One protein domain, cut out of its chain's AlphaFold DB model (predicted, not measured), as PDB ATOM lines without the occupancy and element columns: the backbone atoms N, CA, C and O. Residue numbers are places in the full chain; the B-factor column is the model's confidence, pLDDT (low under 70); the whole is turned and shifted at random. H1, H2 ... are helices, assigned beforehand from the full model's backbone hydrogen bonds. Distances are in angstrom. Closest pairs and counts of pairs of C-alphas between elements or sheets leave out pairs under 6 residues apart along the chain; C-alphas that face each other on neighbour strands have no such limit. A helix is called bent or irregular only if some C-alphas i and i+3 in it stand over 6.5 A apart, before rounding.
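What this domain is: This is residues 291 to 340 of the 352 residues of the protein "Cro/Cl family transcriptional regulator" of Ligilactobacillus agilis (UniProt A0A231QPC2). A flat, open loop of helices with an empty middle: the long bent helix H1 makes one side, the chain turns at residues 316 to 318, and H2, an extended link and H3 make the way back. H3 ends across the opening from where H1 begins. The printed part has 50 residues with three named helices, H1, H2 and H3 in chain order, and no named strand; it is all helix. It is loose, with a radius of gyration of the C-alphas of 13.5 A, spanning 38 by 24 by 12 A.

Where its parts are: H1, residues 291 to 315, was assigned as one helix by its hydrogen bonds but is bent: C-alphas 300 and 303 are 7.2 A apart. Arm H1a, residues 291 to 300, begins at C-alpha (104.773, 115.525, 85.590) and measures 13.9 A; arm H1b, residues 303 to 315, measures 18.7 A. H2 is residues 319 to 326. H3, residues 331 to 340, measures 14.4 A and ends at C-alpha (94.847, 118.597, 88.720).

How they stand to each other: H1a and H1b stand at a steep tilt of 61 degrees. H1b, with residues 308 to 312 alone, touches H2; the closest C-alphas, of Ile 309 and Val 320, are 6.4 A apart. They run opposite ways at 68 degrees, only just a steep tilt. H3 touches no helix. In H1a, H1b, H2 and H3 every O i to N i+4 pair is within hydrogen-bond range.

The domain as a whole: The farthest C-alphas, of Asn 315 and Gln 339, are 38.7 A apart. The printed part has no cut, and both links are tight. Confidence is low, under 70, at 15 residues, among them 291 to 295 and 297 to 300.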
ATOM      1  N   GLN A 291     103.453 115.176  86.110       54.97
ATOM      2  CA  GLN A 291     104.773 115.525  85.590       54.97
ATOM      3  C   GLN A 291     105.555 114.305  85.076       54.97
ATOM      4  O   GLN A 291     106.206 114.390  84.034       54.97
ATOM      5  N   ARG A 292     105.462 113.153  85.754       54.88
ATOM      6  CA  ARG A 292     106.092 111.899  85.306       54.88
ATOM      7  C   ARG A 292     105.432 111.383  84.025       54.88
ATOM      8  O   ARG A 292     106.137 110.965  83.110       54.88
ATOM      9  N   THR A 293     104.106 111.505  83.906       61.44
ATOM     10  CA  THR A 293     103.377 111.215  82.658       61.44
ATOM     11  C   THR A 293     103.797 112.141  81.518       61.44
ATOM     12  O   THR A 293     104.013 111.663  80.407       61.44
ATOM     13  N   LEU A 294     103.957 113.444  81.768       63.88
ATOM     14  CA  LEU A 294     104.428 114.397  80.756       63.88
ATOM     15  C   LEU A 294     105.860 114.099  80.307       63.88
ATOM     16  O   LEU A 294     106.144 114.134  79.111       63.88
ATOM     17  N   ASN A 295     106.748 113.751  81.239       58.19
ATOM     18  CA  ASN A 295     108.117 113.365  80.910       58.19
ATOM     19  C   ASN A 295     108.142 112.081  80.071       58.19
ATOM     20  O   ASN A 295     108.840 112.040  79.059       58.19
ATOM     21  N   TRP A 296     107.347 111.069  80.431       78.00
ATOM     22  CA  TRP A 296     107.191 109.858  79.623       78.00
ATOM     23  C   TRP A 296     106.641 110.177  78.225       78.00
ATOM     24  O   TRP A 296     107.253 109.792  77.232       78.00
ATOM     25  N   LEU A 297     105.557 110.958  78.123       69.94
ATOM     26  CA  LEU A 297     104.986 111.379  76.838       69.94
ATOM     27  C   LEU A 297     106.020 112.107  75.970       69.94
ATOM     28  O   LEU A 297     106.157 111.793  74.789       69.94
ATOM     29  N   SER A 298     106.767 113.046  76.552       60.66
ATOM     30  CA  SER A 298     107.763 113.851  75.840       60.66
ATOM     31  C   SER A 298     108.909 113.012  75.275       60.66
ATOM     32  O   SER A 298     109.354 113.266  74.159       60.66
ATOM     33  N   HIS A 299     109.407 112.033  76.032       58.28
ATOM     34  CA  HIS A 299     110.587 111.268  75.623       58.28
ATOM     35  C   HIS A 299     110.235 110.024  74.804       58.28
ATOM     36  O   HIS A 299     110.977 109.671  73.894       58.28
ATOM     37  N   GLN A 300     109.099 109.382  75.092       64.56
ATOM     38  CA  GLN A 300     108.758 108.066  74.543       64.56
ATOM     39  C   GLN A 300     107.728 108.139  73.409       64.56
ATOM     40  O   GLN A 300     107.759 107.324  72.490       64.56
ATOM     41  N   VAL A 301     106.809 109.112  73.447       77.62
ATOM     42  CA  VAL A 301     105.677 109.184  72.503       77.62
ATOM     43  C   VAL A 301     105.820 110.346  71.522       77.62
ATOM     44  O   VAL A 301     105.500 110.199  70.340       77.62
ATOM     45  N   ALA A 302     106.327 111.496  71.973       79.25
ATOM     46  CA  ALA A 302     106.332 112.727  71.186       79.25
ATOM     47  C   ALA A 302     107.097 112.637  69.849       79.25
ATOM     48  O   ALA A 302     106.575 113.173  68.869       79.25
ATOM     49  N   PRO A 303     108.266 111.965  69.733       77.31
ATOM     50  CA  PRO A 303     108.960 111.850  68.448       77.31
ATOM     51  C   PRO A 303     108.124 111.119  67.390       77.31
ATOM     52  O   PRO A 303     107.932 111.631  66.287       77.31
ATOM     53  N   THR A 304     107.555 109.965  67.745       83.44
ATOM     54  CA  THR A 304     106.719 109.156  66.847       83.44
ATOM     55  C   THR A 304     105.403 109.856  66.530       83.44
ATOM     56  O   THR A 304     104.990 109.912  65.371       83.44
ATOM     57  N   LEU A 305     104.767 110.464  67.535       85.56
ATOM     58  CA  LEU A 305     103.540 111.234  67.346       85.56
ATOM     59  C   LEU A 305     103.764 112.422  66.398       85.56
ATOM     60  O   LEU A 305     102.935 112.685  65.534       85.56
ATOM     61  N   LYS A 306     104.915 113.098  66.496       89.56
ATOM     62  CA  LYS A 306     105.290 114.192  65.591       89.56
ATOM     63  C   LYS A 306     105.450 113.720  64.146       89.56
ATOM     64  O   LYS A 306     105.042 114.438  63.236       89.56
ATOM     65  N   VAL A 307     106.013 112.530  63.925       87.50
ATOM     66  CA  VAL A 307     106.081 111.918  62.586       87.50
ATOM     67  C   VAL A 307     104.678 111.617  62.059       87.50
ATOM     68  O   VAL A 307     104.375 111.968  60.924       87.50
ATOM     69  N   ALA A 308     103.806 111.032  62.884       89.31
ATOM     70  CA  ALA A 308     102.432 110.722  62.488       89.31
ATOM     71  C   ALA A 308     101.634 111.985  62.109       89.31
ATOM     72  O   ALA A 308     100.973 112.000  61.075       89.31
ATOM     73  N   ILE A 309     101.770 113.072  62.878       92.12
ATOM     74  CA  ILE A 309     101.138 114.367  62.567       92.12
ATOM     75  C   ILE A 309     101.651 114.923  61.230       92.12
ATOM     76  O   ILE A 309     100.864 115.372  60.402       92.12
ATOM     77  N   LYS A 310     102.963 114.845  60.975       89.81
ATOM     78  CA  LYS A 310     103.549 115.264  59.691       89.81
ATOM     79  C   LYS A 310     103.014 114.448  58.511       89.81
ATOM     80  O   LYS A 310     102.836 114.994  57.427       89.81
ATOM     81  N   LEU A 311     102.778 113.150  58.703       87.38
ATOM     82  CA  LEU A 311     102.184 112.295  57.674       87.38
ATOM     83  C   LEU A 311     100.719 112.660  57.408       87.38
ATOM     84  O   LEU A 311     100.321 112.675  56.246       87.38
ATOM     85  N   ASP A 312      99.951 113.000  58.445       93.88
ATOM     86  CA  ASP A 312      98.586 113.516  58.293       93.88
ATOM     87  C   ASP A 312      98.560 114.807  57.458       93.88
ATOM     88  O   ASP A 312      97.763 114.927  56.529       93.88
ATOM     89  N   GLU A 313      99.484 115.741  57.712       93.00
ATOM     90  CA  GLU A 313      99.612 116.985  56.936       93.00
ATOM     91  C   GLU A 313      99.933 116.725  55.455       93.00
ATOM     92  O   GLU A 313      99.300 117.304  54.571       93.00
ATOM     93  N   ILE A 314     100.903 115.846  55.177       93.44
ATOM     94  CA  ILE A 314     101.332 115.512  53.806       93.44
ATOM     95  C   ILE A 314     100.201 114.840  53.027       93.44
ATOM     96  O   ILE A 314      99.974 115.163  51.861       93.44
ATOM     97  N   ASN A 315      99.493 113.912  53.670       92.56
ATOM     98  CA  ASN A 315      98.452 113.114  53.029       92.56
ATOM     99  C   ASN A 315      97.067 113.773  53.083       92.56
ATOM    100  O   ASN A 315      96.114 113.209  52.553       92.56
ATOM    101  N   GLN A 316      96.954 114.954  53.702       92.69
ATOM    102  CA  GLN A 316      95.687 115.649  53.954       92.69
ATOM    103  C   GLN A 316      94.668 114.770  54.702       92.69
ATOM    104  O   GLN A 316      93.475 114.769  54.393       92.69
ATOM    105  N   THR A 317      95.140 114.018  55.697       93.94
ATOM    106  CA  THR A 317      94.325 113.156  56.565       93.94
ATOM    107  C   THR A 317      94.243 113.711  57.994       93.94
ATOM    108  O   THR A 317      94.927 114.669  58.345       93.94
ATOM    109  N   GLN A 318      93.349 113.155  58.819       93.19
ATOM    110  CA  GLN A 318      93.143 113.551  60.225       93.19
ATOM    111  C   GLN A 318      93.244 112.354  61.186       93.19
ATOM    112  O   GLN A 318      92.663 112.370  62.267       93.19
ATOM    113  N   VAL A 319      93.992 111.310  60.820       90.88
ATOM    114  CA  VAL A 319      94.000 110.025  61.537       90.88
ATOM    115  C   VAL A 319      94.429 110.185  62.996       90.88
ATOM    116  O   VAL A 319      93.801 109.620  63.890       90.88
ATOM    117  N   VAL A 320      95.474 110.969  63.268       89.06
ATOM    118  CA  VAL A 320      95.964 111.201  64.636       89.06
ATOM    119  C   VAL A 320      94.914 111.927  65.471       89.06
ATOM    120  O   VAL A 320      94.695 111.579  66.632       89.06
ATOM    121  N   LYS A 321      94.244 112.919  64.881       88.56
ATOM    122  CA  LYS A 321      93.179 113.667  65.547       88.56
ATOM    123  C   LYS A 321      91.980 112.765  65.845       88.56
ATOM    124  O   LYS A 321      91.515 112.752  66.978       88.56
ATOM    125  N   ASP A 322      91.567 111.946  64.883       91.88
ATOM    126  CA  ASP A 322      90.475 110.990  65.064       91.88
ATOM    127  C   ASP A 322      90.793 109.994  66.191       91.88
ATOM    128  O   ASP A 322      89.941 109.716  67.032       91.88
ATOM    129  N   ILE A 323      92.030 109.492  66.274       90.25
ATOM    130  CA  ILE A 323      92.457 108.604  67.368       90.25
ATOM    131  C   ILE A 323      92.304 109.290  68.732       90.25
ATOM    132  O   ILE A 323      91.805 108.672  69.676       90.25
ATOM    133  N   LEU A 324      92.724 110.553  68.844       87.38
ATOM    134  CA  LEU A 324      92.628 111.316  70.090       87.38
ATOM    135  C   LEU A 324      91.171 111.609  70.468       87.38
ATOM    136  O   LEU A 324      90.806 111.437  71.630       87.38
ATOM    137  N   ASP A 325      90.334 111.972  69.496       88.81
ATOM    138  CA  ASP A 325      88.917 112.287  69.712       88.81
ATOM    139  C   ASP A 325      88.112 111.057  70.175       88.81
ATOM    140  O   ASP A 325      87.183 111.176  70.978       88.81
ATOM    141  N   HIS A 326      88.487 109.854  69.726       90.31
ATOM    142  CA  HIS A 326      87.816 108.602  70.104       90.31
ATOM    143  C   HIS A 326      88.426 107.917  71.341       90.31
ATOM    144  O   HIS A 326      87.875 106.921  71.833       90.31
ATOM    145  N   ALA A 327      89.540 108.428  71.875       88.25
ATOM    146  CA  ALA A 327      90.182 107.872  73.058       88.25
ATOM    147  C   ALA A 327      89.306 108.083  74.306       88.25
ATOM    148  O   ALA A 327      89.063 109.200  74.765       88.25
ATOM    149  N   LYS A 328      88.831 106.985  74.906       90.00
ATOM    150  CA  LYS A 328      87.981 107.050  76.102       90.00
ATOM    151  C   LYS A 328      88.816 107.212  77.368       90.00
ATOM    152  O   LYS A 328      89.679 106.392  77.677       90.00
ATOM    153  N   LEU A 329      88.489 108.229  78.160       83.50
ATOM    154  CA  LEU A 329      89.048 108.392  79.498       83.50
ATOM    155  C   LEU A 329      88.470 107.347  80.459       83.50
ATOM    156  O   LEU A 329      87.252 107.237  80.620       83.50
ATOM    157  N   THR A 330      89.353 106.613  81.135       80.94
ATOM    158  CA  THR A 330      88.983 105.713  82.232       80.94
ATOM    159  C   THR A 330      88.577 106.517  83.469       80.94
ATOM    160  O   THR A 330      88.880 107.707  83.579       80.94
ATOM    161  N   ASP A 331      87.921 105.881  84.441       68.00
ATOM    162  CA  ASP A 331      87.531 106.568  85.680       68.00
ATOM    163  C   ASP A 331      88.742 107.081  86.471       68.00
ATOM    164  O   ASP A 331      88.690 108.163  87.057       68.00
ATOM    165  N   ARG A 332      89.879 106.384  86.362       63.81
ATOM    166  CA  ARG A 332      91.170 106.854  86.871       63.81
ATOM    167  C   ARG A 332      91.632 108.138  86.173       63.81
ATOM    168  O   ARG A 332      92.033 109.077  86.851       63.81
ATOM    169  N   HIS A 333      91.540 108.227  84.840       77.00
ATOM    170  CA  HIS A 333      91.909 109.451  84.106       77.00
ATOM    171  C   HIS A 333      91.035 110.647  84.513       77.00
ATOM    172  O   HIS A 333      91.536 111.759  84.671       77.00
ATOM    173  N   LYS A 334      89.736 110.420  84.737       78.81
ATOM    174  CA  LYS A 334      88.806 111.463  85.199       78.81
ATOM    175  C   LYS A 334      89.133 111.941  86.617       78.81
ATOM    176  O   LYS A 334      89.047 113.137  86.886       78.81
ATOM    177  N   GLN A 335      89.523 111.034  87.517       67.81
ATOM    178  CA  GLN A 335      89.977 111.398  88.866       67.81
ATOM    179  C   GLN A 335      91.256 112.240  88.833       67.81
ATOM    180  O   GLN A 335      91.313 113.258  89.518       67.81
ATOM    181  N   ILE A 336      92.230 111.871  87.994       63.97
ATOM    182  CA  ILE A 336      93.470 112.641  87.808       63.97
ATOM    183  C   ILE A 336      93.153 114.049  87.285       63.97
ATOM    184  O   ILE A 336      93.631 115.030  87.845       63.97
ATOM    185  N   LEU A 337      92.286 114.173  86.272       70.81
ATOM    186  CA  LEU A 337      91.838 115.479  85.772       70.81
ATOM    187  C   LEU A 337      91.195 116.323  86.871       70.81
ATOM    188  O   LEU A 337      91.504 117.506  86.991       70.81
ATOM    189  N   LYS A 338      90.328 115.715  87.689       72.44
ATOM    190  CA  LYS A 338      89.688 116.405  88.808       72.44
ATOM    191  C   LYS A 338      90.733 116.918  89.796       72.44
ATOM    192  O   LYS A 338      90.683 118.095  90.111       72.44
ATOM    193  N   GLN A 339      91.685 116.083  90.214       60.56
ATOM    194  CA  GLN A 339      92.759 116.450  91.150       60.56
ATOM    195  C   GLN A 339      93.641 117.593  90.630       60.56
ATOM    196  O   GLN A 339      93.973 118.495  91.387       60.56
ATOM    197  N   GLN A 340      93.978 117.586  89.338       62.22
ATOM    198  CA  GLN A 340      94.847 118.597  88.720       62.22
ATOM    199  C   GLN A 340      94.122 119.912  88.377       62.22
ATOM    200  O   GLN A 340      94.770 120.912  88.084       62.22
TER     201      GLN A 340